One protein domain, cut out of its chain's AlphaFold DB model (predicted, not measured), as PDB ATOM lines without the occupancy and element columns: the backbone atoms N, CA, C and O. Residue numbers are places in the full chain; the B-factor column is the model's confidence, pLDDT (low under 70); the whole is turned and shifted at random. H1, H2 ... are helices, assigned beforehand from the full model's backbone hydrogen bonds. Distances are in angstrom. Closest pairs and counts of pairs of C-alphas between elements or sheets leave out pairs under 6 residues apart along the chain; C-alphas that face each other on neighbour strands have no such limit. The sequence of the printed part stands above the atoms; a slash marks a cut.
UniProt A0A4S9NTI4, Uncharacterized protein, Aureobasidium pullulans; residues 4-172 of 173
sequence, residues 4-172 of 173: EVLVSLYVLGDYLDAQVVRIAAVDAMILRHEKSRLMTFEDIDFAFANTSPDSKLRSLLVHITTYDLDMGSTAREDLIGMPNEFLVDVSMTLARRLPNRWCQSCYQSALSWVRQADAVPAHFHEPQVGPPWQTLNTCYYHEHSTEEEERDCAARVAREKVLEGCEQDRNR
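What this domain is: This is residues 4 to 172 of the 173 residues of an uncharacterized protein of Aureobasidium pullulans (UniProt A0A4S9NTI4). Four helices, H1 to H4, make an up-and-down bundle, each running against the one before it, and H6 crosses H4 on one side of it. The short H9 packs on H4 and on the long H10, whose residues 162 to 170 stick out together with residues 171 and 172, while H7 lies away from the bundle and touches no helix. Within the bundle H1 packs on H2 and H3, and H3 on H4, while H2 and H4 come close without clearly touching. The printed part has 169 residues with ten named helices, H1 to H10 in chain order, and no named strand; its class is all helix. It is compact, with a radius of gyration of the C-alphas of 16.9 A and spans of 40 by 39 by 34 A.

How they stand to each other: Begin with H1, residues 4 to 15, and H2, residues 19 to 36, a helical hairpin: they touch, closest at the C-alphas of Tyr 10 and Arg 22, 4.7 A apart, at a shallow tilt of 18 degrees, opposite ways. Next read H3, residues 41 to 50, which touches H1 at a shallow tilt of 7 degrees, the same way; their closest C-alphas, Glu 4 and Asp 43, are 5.7 A apart. H4, residues 56 to 68, makes a helical hairpin with H3, at 22 degrees, and touches it with residues 57 to 61 alone; the closest C-alphas are Phe 48 and Arg 58, 6.7 A apart. H2 and H4 are close but not clearly touching, with the C-alphas of Val 26 and Leu 57 at 6.9 A. H5, residues 75 to 78, touches no helix, but is close to H3 without clearly touching: the closest C-alphas, Phe 41 and Asp 78, are 7.8 A apart. H6, residues 84 to 94, touches H4 at a steep tilt of 54 degrees, closest at the C-alphas of Val 62 and Val 90, 5.5 A. H7, residues 104 to 114, touches no helix. H8, residues 132 to 135, and H9, residues 138 to 141, meet only through their tight link. Look at Tyr 141: its C-alpha is 5.0 A from that of Lys 56, the closest pair of H9 and H4, which touch; H9 and H2 only just touch, with 3 pairs of C-alphas within 8 A. H10, residues 147 to 170, touches H9 with residues 150 to 157 alone, closest at the C-alphas of Cys 139 and Ala 154, 5.4 A. Every O i to N i+4 pair is within hydrogen-bond range in H1, H3, H4, H6 and H10; in H2 it is 13 of 14 and in H7 5 of 7, while H5, H8 and H9 are too short for such a pair.

Where its parts are: Find C-alpha 4 at (5.479, -10.475, 23.333); from there H1 runs 16.4 A to C-alpha 15. H2 follows over 25.6 A, H3 over 14.4 A and H4 over 18.2 A, ending at C-alpha 68 at (18.521, -22.496, 19.134). H6 is 15.2 A long and H7 15.5 A, while H5, H8 and H9 have 4 residues each. H10, the longest helix, spans 35.1 A and ends at C-alpha 170 at (2.060, -33.069, -2.707).

The domain as a whole: The two C-alphas farthest apart are those of Asp 118 and Asn 171, 49.3 A. The printed part has no cut; its one long link is residues 115 to 131, between H7 and H8. Residues 162 to 172 stand free. The mean pLDDT of the printed part is 78.2; 56 residues are under 70, among them residues 70 to 78, 95 to 104, 110 to 130 and 165 to 172.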
ATOM      1  N   GLU A   4       6.040 -11.211  22.192       86.12
ATOM      2  CA  GLU A   4       5.479 -10.475  23.333       86.12
ATOM      3  C   GLU A   4       3.954 -10.600  23.461       86.12
ATOM      4  O   GLU A   4       3.421 -10.891  24.533       86.12
ATOM      5  N   VAL A   5       3.230 -10.444  22.346       90.50
ATOM      6  CA  VAL A   5       1.763 -10.558  22.332       90.50
ATOM      7  C   VAL A   5       1.330 -11.980  22.677       90.50
ATOM      8  O   VAL A   5       0.362 -12.164  23.405       90.50
ATOM      9  N   LEU A   6       2.043 -12.991  22.182       93.31
ATOM     10  CA  LEU A   6       1.715 -14.391  22.446       93.31
ATOM     11  C   LEU A   6       2.011 -14.786  23.896       93.31
ATOM     12  O   LEU A   6       1.197 -15.470  24.512       93.31
ATOM     13  N   VAL A   7       3.126 -14.313  24.451       93.69
ATOM     14  CA  VAL A   7       3.462 -14.502  25.868       93.69
ATOM     15  C   VAL A   7       2.422 -13.818  26.756       93.69
ATOM     16  O   VAL A   7       1.891 -14.438  27.675       93.69
ATOM     17  N   SER A   8       2.050 -12.578  26.439       94.75
ATOM     18  CA  SER A   8       1.015 -11.839  27.170       94.75
ATOM     19  C   SER A   8      -0.350 -12.526  27.103       94.75
ATOM     20  O   SER A   8      -1.063 -12.588  28.102       94.75
ATOM     21  N   LEU A   9      -0.719 -13.080  25.941       96.12
ATOM     22  CA  LEU A   9      -1.950 -13.857  25.778       96.12
ATOM     23  C   LEU A   9      -1.930 -15.143  26.602       96.12
ATOM     24  O   LEU A   9      -2.957 -15.492  27.178       96.12
ATOM     25  N   TYR A  10      -0.785 -15.825  26.686       96.50
ATOM     26  CA  TYR A  10      -0.647 -16.989  27.554       96.50
ATOM     27  C   TYR A  10      -0.859 -16.605  29.018       96.50
ATOM     28  O   TYR A  10      -1.681 -17.219  29.683       96.50
ATOM     29  N   VAL A  11      -0.164 -15.568  29.502       96.50
ATOM     30  CA  VAL A  11      -0.280 -15.082  30.890       96.50
ATOM     31  C   VAL A  11      -1.712 -14.655  31.212       96.50
ATOM     32  O   VAL A  11      -2.243 -14.995  32.265       96.50
ATOM     33  N   LEU A  12      -2.377 -13.952  30.292       96.56
ATOM     34  CA  LEU A  12      -3.783 -13.590  30.455       96.56
ATOM     35  C   LEU A  12      -4.687 -14.829  30.485       96.56
ATOM     36  O   LEU A  12      -5.606 -14.899  31.300       96.56
ATOM     37  N   GLY A  13      -4.434 -15.795  29.600       95.75
ATOM     38  CA  GLY A  13      -5.130 -17.076  29.595       95.75
ATOM     39  C   GLY A  13      -4.940 -17.824  30.910       95.75
ATOM     40  O   GLY A  13      -5.894 -18.402  31.411       95.75
ATOM     41  N   ASP A  14      -3.749 -17.740  31.498       94.88
ATOM     42  CA  ASP A  14      -3.447 -18.338  32.790       94.88
ATOM     43  C   ASP A  14      -4.233 -17.695  33.930       94.88
ATOM     44  O   ASP A  14      -4.946 -18.372  34.668       94.88
ATOM     45  N   TYR A  15      -4.207 -16.366  33.990       94.94
ATOM     46  CA  TYR A  15      -4.943 -15.590  34.982       94.94
ATOM     47  C   TYR A  15      -6.464 -15.823  34.932       94.94
ATOM     48  O   TYR A  15      -7.137 -15.795  35.961       94.94
ATOM     49  N   LEU A  16      -7.015 -16.030  33.733       95.94
ATOM     50  CA  LEU A  16      -8.444 -16.271  33.515       95.94
ATOM     51  C   LEU A  16      -8.838 -17.755  33.578       95.94
ATOM     52  O   LEU A  16     -10.006 -18.066  33.359       95.94
ATOM     53  N   ASP A  17      -7.878 -18.651  33.818       93.19
ATOM     54  CA  ASP A  17      -8.024 -20.105  33.690       93.19
ATOM     55  C   ASP A  17      -8.642 -20.550  32.346       93.19
ATOM     56  O   ASP A  17      -9.458 -21.464  32.229       93.19
ATOM     57  N   ALA A  18      -8.254 -19.855  31.279       94.88
ATOM     58  CA  ALA A  18      -8.704 -20.097  29.921       94.88
ATOM     59  C   ALA A  18      -7.726 -21.031  29.189       94.88
ATOM     60  O   ALA A  18      -6.932 -20.599  28.349       94.88
ATOM     61  N   GLN A  19      -7.826 -22.334  29.465       93.56
ATOM     62  CA  GLN A  19      -6.978 -23.387  28.884       93.56
ATOM     63  C   GLN A  19      -6.848 -23.296  27.351       93.56
ATOM     64  O   GLN A  19      -5.747 -23.366  26.808       93.56
ATOM     65  N   VAL A  20      -7.959 -23.073  26.640       92.31
ATOM     66  CA  VAL A  20      -7.971 -22.957  25.168       92.31
ATOM     67  C   VAL A  20      -7.092 -21.801  24.677       92.31
ATOM     68  O   VAL A  20      -6.448 -21.915  23.635       92.31
ATOM     69  N   VAL A  21      -7.022 -20.702  25.435       94.38
ATOM     70  CA  VAL A  21      -6.172 -19.547  25.110       94.38
ATOM     71  C   VAL A  21      -4.701 -19.885  25.339       94.38
ATOM     72  O   VAL A  21      -3.886 -19.597  24.462       94.38
ATOM     73  N   ARG A  22      -4.363 -20.547  26.460       94.75
ATOM     74  CA  ARG A  22      -2.992 -21.010  26.748       94.75
ATOM     75  C   ARG A  22      -2.475 -21.936  25.637       94.75
ATOM     76  O   ARG A  22      -1.392 -21.703  25.099       94.75
ATOM     77  N   ILE A  23      -3.287 -22.913  25.226       93.44
ATOM     78  CA  ILE A  23      -2.982 -23.855  24.134       93.44
ATOM     79  C   ILE A  23      -2.751 -23.115  22.810       93.44
ATOM     80  O   ILE A  23      -1.708 -23.282  22.178       93.44
ATOM     81  N   ALA A  24      -3.686 -22.248  22.410       93.06
ATOM     82  CA  ALA A  24      -3.580 -21.517  21.149       93.06
ATOM     83  C   ALA A  24      -2.359 -20.580  21.111       93.06
ATOM     84  O   ALA A  24      -1.721 -20.432  20.067       93.06
ATOM     85  N   ALA A  25      -2.017 -19.959  22.244       94.25
ATOM     86  CA  ALA A  25      -0.833 -19.119  22.362       94.25
ATOM     87  C   ALA A  25       0.454 -19.938  22.168       94.25
ATOM     88  O   ALA A  25       1.317 -19.530  21.391       94.25
ATOM     89  N   VAL A  26       0.559 -21.106  22.809       92.75
ATOM     90  CA  VAL A  26       1.692 -22.037  22.650       92.75
ATOM     91  C   VAL A  26       1.843 -22.499  21.204       92.75
ATOM     92  O   VAL A  26       2.938 -22.396  20.649       92.75
ATOM     93  N   ASP A  27       0.760 -22.942  20.563       91.00
ATOM     94  CA  ASP A  27       0.807 -23.400  19.169       91.00
ATOM     95  C   ASP A  27       1.258 -22.275  18.230       91.00
ATOM     96  O   ASP A  27       2.131 -22.461  17.378       91.00
ATOM     97  N   ALA A  28       0.734 -21.063  18.431       91.00
ATOM     98  CA  ALA A  28       1.149 -19.896  17.666       91.00
ATOM     99  C   ALA A  28       2.620 -19.514  17.916       91.00
ATOM    100  O   ALA A  28       3.298 -19.073  16.982       91.00
ATOM    101  N   MET A  29       3.134 -19.694  19.140       90.62
ATOM    102  CA  MET A  29       4.549 -19.476  19.462       90.62
ATOM    103  C   MET A  29       5.444 -20.478  18.740       90.62
ATOM    104  O   MET A  29       6.411 -20.054  18.107       90.62
ATOM    105  N   ILE A  30       5.097 -21.768  18.761       88.12
ATOM    106  CA  ILE A  30       5.837 -22.825  18.056       88.12
ATOM    107  C   ILE A  30       5.862 -22.538  16.550       88.12
ATOM    108  O   ILE A  30       6.938 -22.438  15.959       88.12
ATOM    109  N   LEU A  31       4.701 -22.290  15.936       86.12
ATOM    110  CA  LEU A  31       4.597 -21.992  14.502       86.12
ATOM    111  C   LEU A  31       5.385 -20.742  14.094       86.12
ATOM    112  O   LEU A  31       5.994 -20.685  13.022       86.12
ATOM    113  N   ARG A  32       5.359 -19.696  14.927       84.56
ATOM    114  CA  ARG A  32       6.143 -18.478  14.690       84.56
ATOM    115  C   ARG A  32       7.635 -18.772  14.790       84.56
ATOM    116  O   ARG A  32       8.409 -18.289  13.961       84.56
ATOM    117  N   HIS A  33       8.025 -19.522  15.813       83.31
ATOM    118  CA  HIS A  33       9.408 -19.871  16.082       83.31
ATOM    119  C   HIS A  33      10.031 -20.641  14.917       83.31
ATOM    120  O   HIS A  33      11.085 -20.252  14.417       83.31
ATOM    121  N   GLU A  34       9.317 -21.630  14.383       79.69
ATOM    122  CA  GLU A  34       9.755 -22.400  13.213       79.69
ATOM    123  C   GLU A  34      10.012 -21.532  11.972       79.69
ATOM    124  O   GLU A  34      10.883 -21.852  11.163       79.69
ATOM    125  N   LYS A  35       9.301 -20.404  11.835       78.38
ATOM    126  CA  LYS A  35       9.439 -19.485  10.694       78.38
ATOM    127  C   LYS A  35      10.497 -18.403  10.885       78.38
ATOM    128  O   LYS A  35      11.077 -17.958   9.898       78.38
ATOM    129  N   SER A  36      10.702 -17.926  12.112       71.31
ATOM    130  CA  SER A  36      11.456 -16.690  12.357       71.31
ATOM    131  C   SER A  36      12.619 -16.830  13.337       71.31
ATOM    132  O   SER A  36      13.450 -15.932  13.337       71.31
ATOM    133  N   ARG A  37      12.693 -17.881  14.169       67.44
ATOM    134  CA  ARG A  37      13.703 -18.103  15.233       67.44
ATOM    135  C   ARG A  37      13.990 -16.930  16.188       67.44
ATOM    136  O   ARG A  37      14.954 -16.975  16.943       67.44
ATOM    137  N   LEU A  38      13.189 -15.864  16.160       64.81
ATOM    138  CA  LEU A  38      13.417 -14.666  16.965       64.81
ATOM    139  C   LEU A  38      12.691 -14.789  18.303       64.81
ATOM    140  O   LEU A  38      11.457 -14.709  18.338       64.81
ATOM    141  N   MET A  39      13.465 -14.920  19.375       70.56
ATOM    142  CA  MET A  39      13.034 -14.805  20.766       70.56
ATOM    143  C   MET A  39      13.771 -13.640  21.424       70.56
ATOM    144  O   MET A  39      14.942 -13.418  21.113       70.56
ATOM    145  N   THR A  40      13.094 -12.887  22.291       77.75
ATOM    146  CA  THR A  40      13.730 -11.821  23.075       77.75
ATOM    147  C   THR A  40      13.865 -12.251  24.534       77.75
ATOM    148  O   THR A  40      13.043 -13.013  25.040       77.75
ATOM    149  N   PHE A  41      14.912 -11.782  25.212       82.19
ATOM    150  CA  PHE A  41      15.137 -12.083  26.630       82.19
ATOM    151  C   PHE A  41      14.112 -11.402  27.546       82.19
ATOM    152  O   PHE A  41      13.762 -11.957  28.583       82.19
ATOM    153  N   GLU A  42      13.566 -10.257  27.124       85.94
ATOM    154  CA  GLU A  42      12.484  -9.553  27.826       85.94
ATOM    155  C   GLU A  42      11.211 -10.408  27.906       85.94
ATOM    156  O   GLU A  42      10.592 -10.498  28.966       85.94
ATOM    157  N   ASP A  43      10.864 -11.115  26.823       87.56
ATOM    158  CA  ASP A  43       9.722 -12.038  26.801       87.56
ATOM    159  C   ASP A  43       9.886 -13.179  27.822       87.56
ATOM    160  O   ASP A  43       8.913 -13.628  28.433       87.56
ATOM    161  N   ILE A  44      11.121 -13.655  28.012       89.81
ATOM    162  CA  ILE A  44      11.436 -14.731  28.958       89.81
ATOM    163  C   ILE A  44      11.334 -14.222  30.394       89.81
ATOM    164  O   ILE A  44      10.691 -14.872  31.215       89.81
ATOM    165  N   ASP A  45      11.931 -13.069  30.695       90.50
ATOM    166  CA  ASP A  45      11.845 -12.467  32.028       90.50
ATOM    167  C   ASP A  45      10.382 -12.207  32.418       90.50
ATOM    168  O   ASP A  45       9.922 -12.634  33.479       90.50
ATOM    169  N   PHE A  46       9.599 -11.639  31.497       92.38
ATOM    170  CA  PHE A  46       8.171 -11.424  31.701       92.38
ATOM    171  C   PHE A  46       7.406 -12.736  31.938       92.38
ATOM    172  O   PHE A  46       6.599 -12.813  32.867       92.38
ATOM    173  N   ALA A  47       7.660 -13.785  31.150       93.81
ATOM    174  CA  ALA A  47       7.007 -15.081  31.338       93.81
ATOM    175  C   ALA A  47       7.332 -15.694  32.709       93.81
ATOM    176  O   ALA A  47       6.429 -16.168  33.402       93.81
ATOM    177  N   PHE A  48       8.597 -15.654  33.133       94.12
ATOM    178  CA  PHE A  48       9.031 -16.185  34.427       94.12
ATOM    179  C   PHE A  48       8.564 -15.329  35.611       94.12
ATOM    180  O   PHE A  48       8.361 -15.853  36.701       94.12
ATOM    181  N   ALA A  49       8.317 -14.036  35.424       94.25
ATOM    182  CA  ALA A  49       7.729 -13.203  36.468       94.25
ATOM    183  C   ALA A  49       6.218 -13.449  36.666       94.25
ATOM    184  O   ALA A  49       5.700 -13.190  37.751       94.25
ATOM    185  N   ASN A  50       5.508 -13.940  35.640       95.94
ATOM    186  CA  ASN A  50       4.037 -13.932  35.603       95.94
ATOM    187  C   ASN A  50       3.365 -15.306  35.440       95.94
ATOM    188  O   ASN A  50       2.149 -15.368  35.288       95.94
ATOM    189  N   THR A  51       4.117 -16.404  35.463       94.38
ATOM    190  CA  THR A  51       3.560 -17.769  35.368       94.38
ATOM    191  C   THR A  51       4.027 -18.639  36.526       94.38
ATOM    192  O   THR A  51       5.011 -18.307  37.188       94.38
ATOM    193  N   SER A  52       3.351 -19.760  36.781       91.81
ATOM    194  CA  SER A  52       3.802 -20.746  37.770       91.81
ATOM    195  C   SER A  52       5.086 -21.471  37.328       91.81
ATOM    196  O   SER A  52       5.336 -21.597  36.125       91.81
ATOM    197  N   PRO A  53       5.883 -22.019  38.268       88.38
ATOM    198  CA  PRO A  53       7.059 -22.832  37.941       88.38
ATOM    199  C   PRO A  53       6.762 -24.015  37.009       88.38
ATOM    200  O   PRO A  53       7.551 -24.296  36.115       88.38
ATOM    201  N   ASP A  54       5.596 -24.648  37.156       86.06
ATOM    202  CA  ASP A  54       5.179 -25.802  36.343       86.06
ATOM    203  C   ASP A  54       4.540 -25.420  34.989       86.06
ATOM    204  O   ASP A  54       4.002 -26.277  34.284       86.06
ATOM    205  N   SER A  55       4.568 -24.137  34.615       90.81
ATOM    206  CA  SER A  55       3.930 -23.639  33.395       90.81
ATOM    207  C   SER A  55       4.552 -24.227  32.129       90.81
ATOM    208  O   SER A  55       5.770 -24.179  31.917       90.81
ATOM    209  N   LYS A  56       3.698 -24.678  31.202       91.31
ATOM    210  CA  LYS A  56       4.149 -25.182  29.898       91.31
ATOM    211  C   LYS A  56       4.804 -24.114  29.028       91.31
ATOM    212  O   LYS A  56       5.668 -24.450  28.212       91.31
ATOM    213  N   LEU A  57       4.460 -22.841  29.231       93.44
ATOM    214  CA  LEU A  57       5.145 -21.727  28.583       93.44
ATOM    215  C   LEU A  57       6.625 -21.683  28.971       93.44
ATOM    216  O   LEU A  57       7.480 -21.614  28.089       93.44
ATOM    217  N   ARG A  58       6.943 -21.768  30.269       93.19
ATOM    218  CA  ARG A  58       8.338 -21.758  30.738       93.19
ATOM    219  C   ARG A  58       9.126 -22.914  30.131       93.19
ATOM    220  O   ARG A  58      10.214 -22.689  29.602       93.19
ATOM    221  N   SER A  59       8.547 -24.119  30.106       90.88
ATOM    222  CA  SER A  59       9.170 -25.284  29.462       90.88
ATOM    223  C   SER A  59       9.454 -25.044  27.976       90.88
ATOM    224  O   SER A  59      10.532 -25.390  27.491       90.88
ATOM    225  N   LEU A  60       8.515 -24.431  27.244       90.31
ATOM    226  CA  LEU A  60       8.709 -24.095  25.833       90.31
ATOM    227  C   LEU A  60       9.858 -23.100  25.638       90.31
ATOM    228  O   LEU A  60      10.713 -23.326  24.783       90.31
ATOM    229  N   LEU A  61       9.903 -22.024  26.427       90.12
ATOM    230  CA  LEU A  61      10.938 -20.990  26.322       90.12
ATOM    231  C   LEU A  61      12.334 -21.541  26.643       90.12
ATOM    232  O   LEU A  61      13.291 -21.239  25.925       90.12
ATOM    233  N   VAL A  62      12.444 -22.391  27.669       88.25
ATOM    234  CA  VAL A  62      13.683 -23.111  28.001       88.25
ATOM    235  C   VAL A  62      14.113 -23.981  26.828       88.25
ATOM    236  O   VAL A  62      15.248 -23.870  26.372       88.25
ATOM    237  N   HIS A  63      13.211 -24.807  26.290       86.75
ATOM    238  CA  HIS A  63      13.549 -25.666  25.162       86.75
ATOM    239  C   HIS A  63      13.972 -24.843  23.938       86.75
ATOM    240  O   HIS A  63      14.997 -25.158  23.338       86.75
ATOM    241  N   ILE A  64      13.242 -23.786  23.568       84.62
ATOM    242  CA  ILE A  64      13.613 -22.924  22.435       84.62
ATOM    243  C   ILE A  64      15.024 -22.372  22.628       84.62
ATOM    244  O   ILE A  64      15.901 -22.576  21.790       84.62
ATOM    245  N   THR A  65      15.276 -21.780  23.791       83.12
ATOM    246  CA  THR A  65      16.585 -21.238  24.154       83.12
ATOM    247  C   THR A  65      17.683 -22.296  24.036       83.12
ATOM    248  O   THR A  65      18.682 -22.095  23.348       83.12
ATOM    249  N   THR A  66      17.499 -23.452  24.674       81.75
ATOM    250  CA  THR A  66      18.489 -24.536  24.703       81.75
ATOM    251  C   THR A  66      18.789 -25.108  23.318       81.75
ATOM    252  O   THR A  66      19.908 -25.573  23.065       81.75
ATOM    253  N   TYR A  67      17.803 -25.134  22.422       79.12
ATOM    254  CA  TYR A  67      17.959 -25.761  21.117       79.12
ATOM    255  C   TYR A  67      18.442 -24.809  20.020       79.12
ATOM    256  O   TYR A  67      19.179 -25.278  19.144       79.12
ATOM    257  N   ASP A  68      18.127 -23.513  20.116       77.31
ATOM    258  CA  ASP A  68      18.521 -22.496  19.134       77.31
ATOM    259  C   ASP A  68      19.774 -21.699  19.494       77.31
ATOM    260  O   ASP A  68      20.484 -21.272  18.579       77.31
ATOM    261  N   LEU A  69      20.095 -21.510  20.781       71.00
ATOM    262  CA  LEU A  69      21.320 -20.803  21.152       71.00
ATOM    263  C   LEU A  69      22.559 -21.642  20.819       71.00
ATOM    264  O   LEU A  69      22.762 -22.745  21.337       71.00
ATOM    265  N   ASP A  70      23.450 -21.074  20.000       64.69
ATOM    266  CA  ASP A  70      24.825 -21.557  19.883       64.69
ATOM    267  C   ASP A  70      25.617 -21.123  21.122       64.69
ATOM    268  O   ASP A  70      26.282 -20.083  21.160       64.69
ATOM    269  N   MET A  71      25.535 -21.953  22.161       59.06
ATOM    270  CA  MET A  71      26.206 -21.746  23.451       59.06
ATOM    271  C   MET A  71      27.742 -21.672  23.350       59.06
ATOM    272  O   MET A  71      28.406 -21.397  24.347       59.06
ATOM    273  N   GLY A  72      28.328 -21.936  22.174       54.50
ATOM    274  CA  GLY A  72      29.772 -21.954  21.963       54.50
ATOM    275  C   GLY A  72      30.420 -20.617  21.596       54.50
ATOM    276  O   GLY A  72      31.644 -20.539  21.687       54.50
ATOM    277  N   SER A  73      29.672 -19.595  21.160       54.81
ATOM    278  CA  SER A  73      30.300 -18.461  20.453       54.81
ATOM    279  C   SER A  73      29.881 -17.052  20.891       54.81
ATOM    280  O   SER A  73      30.709 -16.151  20.795       54.81
ATOM    281  N   THR A  74      28.672 -16.845  21.430       48.44
ATOM    282  CA  THR A  74      28.210 -15.475  21.786       48.44
ATOM    283  C   THR A  74      27.105 -15.414  22.848       48.44
ATOM    284  O   THR A  74      26.968 -14.410  23.533       48.44
ATOM    285  N   ALA A  75      26.375 -16.509  23.081       55.97
ATOM    286  CA  ALA A  75      25.172 -16.539  23.921       55.97
ATOM    287  C   ALA A  75      25.393 -16.335  25.437       55.97
ATOM    288  O   ALA A  75      24.437 -16.267  26.202       55.97
ATOM    289  N   ARG A  76      26.645 -16.291  25.915       60.06
ATOM    290  CA  ARG A  76      26.934 -16.250  27.358       60.06
ATOM    291  C   ARG A  76      26.673 -14.879  27.982       60.06
ATOM    292  O   ARG A  76      26.330 -14.825  29.158       60.06
ATOM    293  N   GLU A  77      26.857 -13.803  27.221       66.25
ATOM    294  CA  GLU A  77      26.617 -12.435  27.697       66.25
ATOM    295  C   GLU A  77      25.121 -12.115  27.725       66.25
ATOM    296  O   GLU A  77      24.644 -11.524  28.688       66.25
ATOM    297  N   ASP A  78      24.368 -12.611  26.743       69.81
ATOM    298  CA  ASP A  78      22.923 -12.393  26.643       69.81
ATOM    299  C   ASP A  78      22.111 -13.082  27.758       69.81
ATOM    300  O   ASP A  78      20.981 -12.703  28.052       69.81
ATOM    301  N   LEU A  79      22.693 -14.092  28.410       75.00
ATOM    302  CA  LEU A  79      22.092 -14.783  29.555       75.00
ATOM    303  C   LEU A  79      22.336 -14.057  30.893       75.00
ATOM    304  O   LEU A  79      21.808 -14.478  31.926       75.00
ATOM    305  N   ILE A  80      23.144 -12.991  30.913       79.25
ATOM    306  CA  ILE A  80      23.409 -12.217  32.129       79.25
ATOM    307  C   ILE A  80      22.146 -11.447  32.522       79.25
ATOM    308  O   ILE A  80      21.598 -10.684  31.736       79.25
ATOM    309  N   GLY A  81      21.717 -11.608  33.776       81.75
ATOM    310  CA  GLY A  81      20.524 -10.939  34.308       81.75
ATOM    311  C   GLY A  81      19.224 -11.716  34.107       81.75
ATOM    312  O   GLY A  81      18.198 -11.293  34.625       81.75
ATOM    313  N   MET A  82      19.273 -12.868  33.432       88.69
ATOM    314  CA  MET A  82      18.120 -13.755  33.308       88.69
ATOM    315  C   MET A  82      17.698 -14.356  34.659       88.69
ATOM    316  O   MET A  82      18.549 -14.547  35.537       88.69
ATOM    317  N   PRO A  83      16.413 -14.733  34.821       90.19
ATOM    318  CA  PRO A  83      15.934 -15.402  36.024       90.19
ATOM    319  C   PRO A  83      16.762 -16.646  36.371       90.19
ATOM    320  O   PRO A  83      17.051 -17.479  35.511       90.19
ATOM    321  N   ASN A  84      17.105 -16.809  37.652       89.12
ATOM    322  CA  ASN A  84      17.909 -17.949  38.110       89.12
ATOM    323  C   ASN A  84      17.256 -19.296  37.773       89.12
ATOM    324  O   ASN A  84      17.950 -20.218  37.357       89.12
ATOM    325  N   GLU A  85      15.932 -19.401  37.925       88.94
ATOM    326  CA  GLU A  85      15.169 -20.614  37.597       88.94
ATOM    327  C   GLU A  85      15.337 -20.981  36.119       88.94
ATOM    328  O   GLU A  85      15.712 -22.105  35.797       88.94
ATOM    329  N   PHE A  86      15.200 -19.997  35.228       90.25
ATOM    330  CA  PHE A  86      15.422 -20.180  33.798       90.25
ATOM    331  C   PHE A  86      16.847 -20.657  33.489       90.25
ATOM    332  O   PHE A  86      17.036 -21.600  32.723       90.25
ATOM    333  N   LEU A  87      17.863 -20.039  34.097       88.50
ATOM    334  CA  LEU A  87      19.262 -20.421  33.880       88.50
ATOM    335  C   LEU A  87      19.562 -21.842  34.368       88.50
ATOM    336  O   LEU A  87      20.327 -22.569  33.722       88.50
ATOM    337  N   VAL A  88      18.965 -22.245  35.492       85.75
ATOM    338  CA  VAL A  88      19.061 -23.613  36.014       85.75
ATOM    339  C   VAL A  88      18.420 -24.591  35.033       85.75
ATOM    340  O   VAL A  88      19.075 -25.556  34.637       85.75
ATOM    341  N   ASP A  89      17.202 -24.315  34.568       86.75
ATOM    342  CA  ASP A  89      16.473 -25.188  33.646       86.75
ATOM    343  C   ASP A  89      17.174 -25.322  32.289       86.75
ATOM    344  O   ASP A  89      17.329 -26.432  31.769       86.75
ATOM    345  N   VAL A  90      17.689 -24.220  31.736       84.69
ATOM    346  CA  VAL A  90      18.495 -24.227  30.505       84.69
ATOM    347  C   VAL A  90      19.761 -25.062  30.691       84.69
ATOM    348  O   VAL A  90      20.079 -25.888  29.834       84.69
ATOM    349  N   SER A  91      20.469 -24.901  31.812       79.38
ATOM    350  CA  SER A  91      21.694 -25.661  32.108       79.38
ATOM    351  C   SER A  91      21.416 -27.160  32.243       79.38
ATOM    352  O   SER A  91      22.141 -27.989  31.685       79.38
ATOM    353  N   MET A  92      20.337 -27.516  32.943       80.44
ATOM    354  CA  MET A  92      19.913 -28.901  33.147       80.44
ATOM    355  C   MET A  92      19.453 -29.558  31.845       80.44
ATOM    356  O   MET A  92      19.777 -30.724  31.603       80.44
ATOM    357  N   THR A  93      18.753 -28.811  30.990       78.94
ATOM    358  CA  THR A  93      18.313 -29.273  29.667       78.94
ATOM    359  C   THR A  93      19.507 -29.442  28.727       78.94
ATOM    360  O   THR A  93      19.633 -30.474  28.068       78.94
ATOM    361  N   LEU A  94      20.448 -28.489  28.712       75.88
ATOM    362  CA  LEU A  94      21.682 -28.561  27.918       75.88
ATOM    363  C   LEU A  94      22.524 -29.794  28.257       75.88
ATOM    364  O   LEU A  94      22.987 -30.482  27.348       75.88
ATOM    365  N   ALA A  95      22.691 -30.108  29.544       69.69
ATOM    366  CA  ALA A  95      23.454 -31.276  29.991       69.69
ATOM    367  C   ALA A  95      22.860 -32.623  29.518       69.69
ATOM    368  O   ALA A  95      23.556 -33.638  29.514       69.69
ATOM    369  N   ARG A  96      21.581 -32.636  29.116       67.69
ATOM    370  CA  ARG A  96      20.806 -33.821  28.692       67.69
ATOM    371  C   ARG A  96      20.353 -33.770  27.241       67.69
ATOM    372  O   ARG A  96      19.563 -34.610  26.797       67.69
ATOM    373  N   ARG A  97      20.814 -32.781  26.494       66.62
ATOM    374  CA  ARG A  97      20.703 -32.786  25.047       66.62
ATOM    375  C   ARG A  97      21.879 -33.590  24.516       66.62
ATOM    376  O   ARG A  97      23.006 -33.374  24.950       66.62
ATOM    377  N   LEU A  98      21.644 -34.470  23.539       62.53
ATOM    378  CA  LEU A  98      22.741 -35.048  22.757       62.53
ATOM    379  C   LEU A  98      23.482 -33.896  22.058       62.53
ATOM    380  O   LEU A  98      22.889 -33.257  21.181       62.53
ATOM    381  N   PRO A  99      24.745 -33.593  22.414       60.19
ATOM    382  CA  PRO A  99      25.448 -32.496  21.773       60.19
ATOM    383  C   PRO A  99      25.603 -32.806  20.286       60.19
ATOM    384  O   PRO A  99      26.026 -33.904  19.929       60.19
ATOM    385  N   ASN A 100      25.338 -31.829  19.414       54.31
ATOM    386  CA  ASN A 100      25.405 -32.001  17.952       54.31
ATOM    387  C   ASN A 100      26.777 -32.514  17.450       54.31
ATOM    388  O   ASN A 100      26.908 -32.918  16.300       54.31
ATOM    389  N   ARG A 101      27.816 -32.455  18.297       54.22
ATOM    390  CA  ARG A 101      29.198 -32.854  17.998       54.22
ATOM    391  C   ARG A 101      29.607 -34.197  18.611       54.22
ATOM    392  O   ARG A 101      30.760 -34.588  18.456       54.22
ATOM    393  N   TRP A 102      28.731 -34.873  19.353       57.44
ATOM    394  CA  TRP A 102      29.072 -36.108  20.063       57.44
ATOM    395  C   TRP A 102      28.409 -37.324  19.435       57.44
ATOM    396  O   TRP A 102      27.260 -37.291  19.003       57.44
ATOM    397  N   CYS A 103      29.154 -38.428  19.411       69.31
ATOM    398  CA  CYS A 103      28.632 -39.709  18.974       69.31
ATOM    399  C   CYS A 103      27.617 -40.260  19.997       69.31
ATOM    400  O   CYS A 103      27.764 -40.032  21.198       69.31
ATOM    401  N   GLN A 104      26.614 -41.026  19.547       65.88
ATOM    402  CA  GLN A 104      25.572 -41.596  20.421       65.88
ATOM    403  C   GLN A 104      26.167 -42.372  21.612       65.88
ATOM    404  O   GLN A 104      25.712 -42.217  22.743       65.88
ATOM    405  N   SER A 105      27.212 -43.179  21.388       70.06
ATOM    406  CA  SER A 105      27.873 -43.959  22.446       70.06
ATOM    407  C   SER A 105      28.663 -43.085  23.427       70.06
ATOM    408  O   SER A 105      28.635 -43.333  24.635       70.06
ATOM    409  N   CYS A 106      29.299 -42.023  22.926       69.50
ATOM    410  CA  CYS A 106      29.999 -41.009  23.714       69.50
ATOM    411  C   CYS A 106      29.019 -40.315  24.674       69.50
ATOM    412  O   CYS A 106      29.301 -40.131  25.854       69.50
ATOM    413  N   TYR A 107      27.830 -39.988  24.168       68.75
ATOM    414  CA  TYR A 107      26.781 -39.329  24.929       68.75
ATOM    415  C   TYR A 107      26.111 -40.231  25.970       68.75
ATOM    416  O   TYR A 107      25.957 -39.825  27.119       68.75
ATOM    417  N   GLN A 108      25.775 -41.477  25.617       66.62
ATOM    418  CA  GLN A 108      25.217 -42.442  26.576       66.62
ATOM    419  C   GLN A 108      26.174 -42.706  27.748       66.62
ATOM    420  O   GLN A 108      25.737 -42.838  28.890       66.62
ATOM    421  N   SER A 109      27.483 -42.711  27.477       70.44
ATOM    422  CA  SER A 109      28.518 -42.846  28.508       70.44
ATOM    423  C   SER A 109      28.580 -41.646  29.455       70.44
ATOM    424  O   SER A 109      28.929 -41.824  30.612       70.44
ATOM    425  N   ALA A 110      28.249 -40.438  28.989       64.62
ATOM    426  CA  ALA A 110      28.184 -39.238  29.823       64.62
ATOM    427  C   ALA A 110      26.867 -39.160  30.620       64.62
ATOM    428  O   ALA A 110      26.873 -38.828  31.803       64.62
ATOM    429  N   LEU A 111      25.740 -39.532  30.002       64.94
ATOM    430  CA  LEU A 111      24.422 -39.550  30.646       64.94
ATOM    431  C   LEU A 111      24.328 -40.511  31.835       64.94
ATOM    432  O   LEU A 111      23.565 -40.246  32.765       64.94
ATOM    433  N   SER A 112      25.066 -41.623  31.821       66.75
ATOM    434  CA  SER A 112      25.070 -42.584  32.932       66.75
ATOM    435  C   SER A 112      25.525 -41.956  34.255       66.75
ATOM    436  O   SER A 112      25.030 -42.360  35.303       66.75
ATOM    437  N   TRP A 113      26.379 -40.928  34.207       59.22
ATOM    438  CA  TRP A 113      26.807 -40.154  35.376       59.22
ATOM    439  C   TRP A 113      25.718 -39.197  35.875       59.22
ATOM    440  O   TRP A 113      25.556 -39.024  37.077       59.22
ATOM    441  N   VAL A 114      24.932 -38.609  34.966       59.25
ATOM    442  CA  VAL A 114      23.838 -37.675  35.304       59.25
ATOM    443  C   VAL A 114      22.627 -38.411  35.882       59.25
ATOM    444  O   VAL A 114      21.988 -37.920  36.807       59.25
ATOM    445  N   ARG A 115      22.319 -39.612  35.377       57.88
ATOM    446  CA  ARG A 115      21.208 -40.451  35.868       57.88
ATOM    447  C   ARG A 115      21.383 -40.937  37.308       57.88
ATOM    448  O   ARG A 115      20.403 -41.348  37.911       57.88
ATOM    449  N   GLN A 116      22.606 -40.910  37.832       56.94
ATOM    450  CA  GLN A 116      22.917 -41.274  39.217       56.94
ATOM    451  C   GLN A 116      22.719 -40.112  40.202       56.94
ATOM    452  O   GLN A 116      22.884 -40.304  41.400       56.94
ATOM    453  N   ALA A 117      22.386 -38.907  39.725       56.00
ATOM    454  CA  ALA A 117      22.050 -37.791  40.598       56.00
ATOM    455  C   ALA A 117      20.573 -37.882  41.023       56.00
ATOM    456  O   ALA A 117      19.677 -37.738  40.194       56.00
ATOM    457  N   ASP A 118      20.318 -38.070  42.320       48.59
ATOM    458  CA  ASP A 118      18.973 -38.248  42.902       48.59
ATOM    459  C   ASP A 118      18.049 -37.014  42.780       48.59
ATOM    460  O   ASP A 118      16.847 -37.102  43.017       48.59
ATOM    461  N   ALA A 119      18.582 -35.847  42.405       57.03
ATOM    462  CA  ALA A 119      17.882 -34.554  42.432       57.03
ATOM    463  C   ALA A 119      17.221 -34.160  41.098       57.03
ATOM    464  O   ALA A 119      17.051 -32.980  40.796       57.03
ATOM    465  N   VAL A 120      16.907 -35.133  40.252       52.97
ATOM    466  CA  VAL A 120      16.439 -34.894  38.889       52.97
ATOM    467  C   VAL A 120      14.916 -35.036  38.813       52.97
ATOM    468  O   VAL A 120      14.427 -36.148  38.998       52.97
ATOM    469  N   PRO A 121      14.154 -33.967  38.502       52.22
ATOM    470  CA  PRO A 121      12.703 -34.076  38.364       52.22
ATOM    471  C   PRO A 121      12.285 -35.051  37.252       52.22
ATOM    472  O   PRO A 121      12.970 -35.189  36.232       52.22
ATOM    473  N   ALA A 122      11.136 -35.711  37.443       51.50
ATOM    474  CA  ALA A 122      10.724 -36.872  36.652       51.50
ATOM    475  C   ALA A 122      10.611 -36.606  35.140       51.50
ATOM    476  O   ALA A 122      10.971 -37.449  34.317       51.50
ATOM    477  N   HIS A 123      10.180 -35.399  34.772       51.50
ATOM    478  CA  HIS A 123      10.029 -34.971  33.381       51.50
ATOM    479  C   HIS A 123      11.365 -34.796  32.634       51.50
ATOM    480  O   HIS A 123      11.361 -34.557  31.429       51.50
ATOM    481  N   PHE A 124      12.507 -34.954  33.315       48.78
ATOM    482  CA  PHE A 124      13.833 -34.865  32.711       48.78
ATOM    483  C   PHE A 124      14.532 -36.229  32.491       48.78
ATOM    484  O   PHE A 124      15.679 -36.243  32.036       48.78
ATOM    485  N   HIS A 125      13.936 -37.382  32.826       51.72
ATOM    486  CA  HIS A 125      14.650 -38.678  32.798       51.72
ATOM    487  C   HIS A 125      14.978 -39.237  31.396       51.72
ATOM    488  O   HIS A 125      15.878 -40.082  31.268       51.72
ATOM    489  N   GLU A 126      14.309 -38.773  30.339       55.69
ATOM    490  CA  GLU A 126      14.483 -39.308  28.985       55.69
ATOM    491  C   GLU A 126      15.477 -38.482  28.142       55.69
ATOM    492  O   GLU A 126      15.396 -37.253  28.117       55.69
ATOM    493  N   PRO A 127      16.437 -39.120  27.437       54.34
ATOM    494  CA  PRO A 127      17.332 -38.422  26.517       54.34
ATOM    495  C   PRO A 127      16.537 -37.780  25.378       54.34
ATOM    496  O   PRO A 127      15.886 -38.488  24.610       54.34
ATOM    497  N   GLN A 128      16.634 -36.462  25.215       57.41
ATOM    498  CA  GLN A 128      15.944 -35.776  24.126       57.41
ATOM    499  C   GLN A 128      16.790 -35.814  22.843       57.41
ATOM    500  O   GLN A 128      17.898 -35.269  22.776       57.41
ATOM    501  N   VAL A 129      16.273 -36.478  21.805       61.28
ATOM    502  CA  VAL A 129      16.849 -36.465  20.453       61.28
ATOM    503  C   VAL A 129      16.190 -35.321  19.684       61.28
ATOM    504  O   VAL A 129      15.026 -35.423  19.315       61.28
ATOM    505  N   GLY A 130      16.922 -34.228  19.458       66.69
ATOM    506  CA  GLY A 130      16.413 -33.050  18.740       66.69
ATOM    507  C   GLY A 130      15.442 -32.173  19.550       66.69
ATOM    508  O   GLY A 130      15.179 -32.479  20.714       66.69
ATOM    509  N   PRO A 131      14.966 -31.050  18.972       71.00
ATOM    510  CA  PRO A 131      14.094 -30.102  19.663       71.00
ATOM    511  C   PRO A 131      12.717 -30.716  19.948       71.00
ATOM    512  O   PRO A 131      12.106 -31.252  19.018       71.00
ATOM    513  N   PRO A 132      12.166 -30.604  21.167       72.88
ATOM    514  CA  PRO A 132      10.955 -31.345  21.514       72.88
ATOM    515  C   PRO A 132       9.709 -30.902  20.752       72.88
ATOM    516  O   PRO A 132       8.826 -31.709  20.529       72.88
ATOM    517  N   TRP A 133       9.617 -29.656  20.282       73.62
ATOM    518  CA  TRP A 133       8.484 -29.257  19.431       73.62
ATOM    519  C   TRP A 133       8.516 -29.924  18.041       73.62
ATOM    520  O   TRP A 133       7.470 -30.128  17.424       73.62
ATOM    521  N   GLN A 134       9.700 -30.339  17.576       69.94
ATOM    522  CA  GLN A 134       9.865 -31.087  16.329       69.94
ATOM    523  C   GLN A 134       9.686 -32.592  16.547       69.94
ATOM    524  O   GLN A 134       9.017 -33.250  15.751       69.94
ATOM    525  N   THR A 135      10.271 -33.136  17.619       61.69
ATOM    526  CA  THR A 135      10.340 -34.588  17.849       61.69
ATOM    527  C   THR A 135       9.251 -35.140  18.762       61.69
ATOM    528  O   THR A 135       8.878 -36.302  18.610       61.69
ATOM    529  N   LEU A 136       8.684 -34.323  19.652       60.16
ATOM    530  CA  LEU A 136       7.489 -34.649  20.426       60.16
ATOM    531  C   LEU A 136       6.229 -34.089  19.754       60.16
ATOM    532  O   LEU A 136       6.251 -33.270  18.829       60.16
ATOM    533  N   ASN A 137       5.087 -34.578  20.217       71.69
ATOM    534  CA  ASN A 137       3.781 -34.015  19.919       71.69
ATOM    535  C   ASN A 137       3.661 -32.630  20.601       71.69
ATOM    536  O   ASN A 137       4.040 -32.517  21.767       71.69
ATOM    537  N   THR A 138       3.161 -31.583  19.920       81.38
ATOM    538  CA  THR A 138       3.017 -30.234  20.525       81.38
ATOM    539  C   THR A 138       2.110 -30.237  21.758       81.38
ATOM    540  O   THR A 138       2.310 -29.409  22.643       81.38
ATOM    541  N   CYS A 139       1.246 -31.252  21.890       88.25
ATOM    542  CA  CYS A 139       0.506 -31.607  23.103       88.25
ATOM    543  C   CYS A 139       1.379 -31.647  24.371       88.25
ATOM    544  O   CYS A 139       0.883 -31.385  25.460       88.25
ATOM    545  N   TYR A 140       2.685 -31.922  24.263       86.88
ATOM    546  CA  TYR A 140       3.616 -31.858  25.396       86.88
ATOM    547  C   TYR A 140       3.592 -30.494  26.117       86.88
ATOM    548  O   TYR A 140       3.765 -30.426  27.339       86.88
ATOM    549  N   TYR A 141       3.369 -29.418  25.358       89.81
ATOM    550  CA  TYR A 141       3.294 -28.039  25.841       89.81
ATOM    551  C   TYR A 141       1.861 -27.571  26.111       89.81
ATOM    552  O   TYR A 141       1.636 -26.390  26.368       89.81
ATOM    553  N   HIS A 142       0.879 -28.464  26.034       91.81
ATOM    554  CA  HIS A 142      -0.502 -28.150  26.371       91.81
ATOM    555  C   HIS A 142      -0.770 -28.573  27.815       91.81
ATOM    556  O   HIS A 142      -0.298 -29.612  28.281       91.81
ATOM    557  N   GLU A 143      -1.486 -27.728  28.547       87.44
ATOM    558  CA  GLU A 143      -1.968 -28.059  29.885       87.44
ATOM    559  C   GLU A 143      -3.310 -28.774  29.756       87.44
ATOM    560  O   GLU A 143      -4.186 -28.312  29.023       87.44
ATOM    561  N   HIS A 144      -3.472 -29.884  30.473       89.81
ATOM    562  CA  HIS A 144      -4.680 -30.709  30.458       89.81
ATOM    563  C   HIS A 144      -5.212 -30.852  31.877       89.81
ATOM    564  O   HIS A 144      -4.440 -31.083  32.807       89.81
ATOM    565  N   SER A 145      -6.527 -30.736  32.033       87.06
ATOM    566  CA  SER A 145      -7.186 -30.919  33.328       87.06
ATOM    567  C   SER A 145      -7.424 -32.399  33.627       87.06
ATOM    568  O   SER A 145      -7.608 -32.784  34.781       87.06
ATOM    569  N   THR A 146      -7.439 -33.241  32.585       90.69
ATOM    570  CA  THR A 146      -7.692 -34.681  32.685       90.69
ATOM    571  C   THR A 146      -6.813 -35.489  31.727       90.69
ATOM    572  O   THR A 146      -6.392 -35.006  30.677       90.69
ATOM    573  N   GLU A 147      -6.591 -36.765  32.052       90.62
ATOM    574  CA  GLU A 147      -5.907 -37.715  31.157       90.62
ATOM    575  C   GLU A 147      -6.697 -37.994  29.862       90.62
ATOM    576  O   GLU A 147      -6.144 -38.457  28.865       90.62
ATOM    577  N   GLU A 148      -8.014 -37.779  29.866       92.38
ATOM    578  CA  GLU A 148      -8.843 -37.890  28.662       92.38
ATOM    579  C   GLU A 148      -8.578 -36.723  27.710       92.38
ATOM    580  O   GLU A 148      -8.282 -36.961  26.541       92.38
ATOM    581  N   GLU A 149      -8.549 -35.492  28.230       90.69
ATOM    582  CA  GLU A 149      -8.160 -34.306  27.459       90.69
ATOM    583  C   GLU A 149      -6.756 -34.445  26.867       90.69
ATOM    584  O   GLU A 149      -6.552 -34.120  25.698       90.69
ATOM    585  N   GLU A 150      -5.796 -34.961  27.640       90.38
ATOM    586  CA  GLU A 150      -4.434 -35.194  27.153       90.38
ATOM    587  C   GLU A 150      -4.411 -36.206  26.000       90.38
ATOM    588  O   GLU A 150      -3.785 -35.963  24.966       90.38
ATOM    589  N   ARG A 151      -5.131 -37.328  26.131       89.50
ATOM    590  CA  ARG A 151      -5.210 -38.346  25.071       89.50
ATOM    591  C   ARG A 151      -5.875 -37.806  23.808       89.50
ATOM    592  O   ARG A 151      -5.374 -38.054  22.708       89.50
ATOM    593  N   ASP A 152      -6.962 -37.061  23.956       91.31
ATOM    594  CA  ASP A 152      -7.686 -36.470  22.832       91.31
ATOM    595  C   ASP A 152      -6.856 -35.396  22.129       91.31
ATOM    596  O   ASP A 152      -6.786 -35.365  20.891       91.31
ATOM    597  N   CYS A 153      -6.165 -34.558  22.903       89.69
ATOM    598  CA  CYS A 153      -5.252 -33.553  22.385       89.69
ATOM    599  C   CYS A 153      -4.083 -34.196  21.630       89.69
ATOM    600  O   CYS A 153      -3.841 -33.865  20.464       89.69
ATOM    601  N   ALA A 154      -3.426 -35.192  22.231       87.94
ATOM    602  CA  ALA A 154      -2.336 -35.925  21.602       87.94
ATOM    603  C   ALA A 154      -2.787 -36.575  20.286       87.94
ATOM    604  O   ALA A 154      -2.100 -36.463  19.266       87.94
ATOM    605  N   ALA A 155      -3.967 -37.202  20.271       88.12
ATOM    606  CA  ALA A 155      -4.524 -37.810  19.071       88.12
ATOM    607  C   ALA A 155      -4.849 -36.769  17.987       88.12
ATOM    608  O   ALA A 155      -4.618 -37.030  16.804       88.12
ATOM    609  N   ARG A 156      -5.369 -35.594  18.364       88.69
ATOM    610  CA  ARG A 156      -5.640 -34.485  17.437       88.69
ATOM    611  C   ARG A 156      -4.360 -33.980  16.780       88.69
ATOM    612  O   ARG A 156      -4.278 -34.011  15.555       88.69
ATOM    613  N   VAL A 157      -3.357 -33.615  17.572       84.75
ATOM    614  CA  VAL A 157      -2.092 -33.084  17.047       84.75
ATOM    615  C   VAL A 157      -1.369 -34.117  16.174       84.75
ATOM    616  O   VAL A 157      -0.802 -33.776  15.138       84.75
ATOM    617  N   ALA A 158      -1.410 -35.403  16.542       84.50
ATOM    618  CA  ALA A 158      -0.809 -36.459  15.728       84.50
ATOM    619  C   ALA A 158      -1.458 -36.553  14.335       84.50
ATOM    620  O   ALA A 158      -0.756 -36.747  13.343       84.50
ATOM    621  N   ARG A 159      -2.787 -36.384  14.245       83.88
ATOM    622  CA  ARG A 159      -3.501 -36.343  12.958       83.88
ATOM    623  C   ARG A 159      -3.120 -35.115  12.135       83.88
ATOM    624  O   ARG A 159      -2.889 -35.255  10.939       83.88
ATOM    625  N   GLU A 160      -3.032 -33.946  12.762       82.31
ATOM    626  CA  GLU A 160      -2.651 -32.692  12.096       82.31
ATOM    627  C   GLU A 160      -1.238 -32.781  11.495       82.31
ATOM    628  O   GLU A 160      -1.075 -32.518  10.305       82.31
ATOM    629  N   LYS A 161      -0.251 -33.301  12.244       76.00
ATOM    630  CA  LYS A 161       1.119 -33.518  11.730       76.00
ATOM    631  C   LYS A 161       1.165 -34.427  10.493       76.00
ATOM    632  O   LYS A 161       1.952 -34.189   9.578       76.00
ATOM    633  N   VAL A 162       0.341 -35.478  10.446       77.94
ATOM    634  CA  VAL A 162       0.269 -36.377   9.276       77.94
ATOM    635  C   VAL A 162      -0.297 -35.647   8.057       77.94
ATOM    636  O   VAL A 162       0.220 -35.814   6.951       77.94
ATOM    637  N   LEU A 163      -1.334 -34.829   8.251       74.25
ATOM    638  CA  LEU A 163      -1.943 -34.048   7.173       74.25
ATOM    639  C   LEU A 163      -0.956 -33.027   6.593       74.25
ATOM    640  O   LEU A 163      -0.801 -32.974   5.374       74.25
ATOM    641  N   GLU A 164      -0.228 -32.300   7.444       72.56
ATOM    642  CA  GLU A 164       0.804 -31.346   7.015       72.56
ATOM    643  C   GLU A 164       1.921 -32.021   6.203       72.56
ATOM    644  O   GLU A 164       2.336 -31.502   5.164       72.56
ATOM    645  N   GLY A 165       2.382 -33.205   6.627       68.31
ATOM    646  CA  GLY A 165       3.371 -33.988   5.879       68.31
ATOM    647  C   GLY A 165       2.872 -34.390   4.486       68.31
ATOM    648  O   GLY A 165       3.567 -34.187   3.491       68.31
ATOM    649  N   CYS A 166       1.630 -34.878   4.390       63.44
ATOM    650  CA  CYS A 166       1.013 -35.216   3.105       63.44
ATOM    651  C   CYS A 166       0.856 -34.003   2.171       63.44
ATOM    652  O   CYS A 166       0.975 -34.149   0.952       63.44
ATOM    653  N   GLU A 167       0.575 -32.814   2.705       65.62
ATOM    654  CA  GLU A 167       0.482 -31.582   1.914       65.62
ATOM    655  C   GLU A 167       1.850 -31.105   1.413       65.62
ATOM    656  O   GLU A 167       1.975 -30.693   0.257       65.62
ATOM    657  N   GLN A 168       2.896 -31.207   2.239       66.12
ATOM    658  CA  GLN A 168       4.263 -30.874   1.832       66.12
ATOM    659  C   GLN A 168       4.783 -31.799   0.724       66.12
ATOM    660  O   GLN A 168       5.418 -31.317  -0.216       66.12
ATOM    661  N   ASP A 169       4.475 -33.095   0.794       64.25
ATOM    662  CA  ASP A 169       4.858 -34.066  -0.236       64.25
ATOM    663  C   ASP A 169       4.122 -33.821  -1.560       64.25
ATOM    664  O   ASP A 169       4.725 -33.903  -2.630       64.25
ATOM    665  N   ARG A 170       2.838 -33.439  -1.510       65.69
ATOM    666  CA  ARG A 170       2.060 -33.069  -2.707       65.69
ATOM    667  C   ARG A 170       2.567 -31.803  -3.391       65.69
ATOM    668  O   ARG A 170       2.500 -31.723  -4.608       65.69
ATOM    669  N   ASN A 171       3.071 -30.835  -2.629       62.41
ATOM    670  CA  ASN A 171       3.603 -29.581  -3.170       62.41
ATOM    671  C   ASN A 171       5.048 -29.703  -3.701       62.41
ATOM    672  O   ASN A 171       5.579 -28.734  -4.245       62.41
ATOM    673  N   ARG A 172       5.703 -30.860  -3.520       60.56
ATOM    674  CA  ARG A 172       7.060 -31.155  -4.018       60.56
ATOM    675  C   ARG A 172       7.095 -32.008  -5.293       60.56
ATOM    676  O   ARG A 172       8.185 -32.179  -5.838       60.56
TER     677      ARG A 172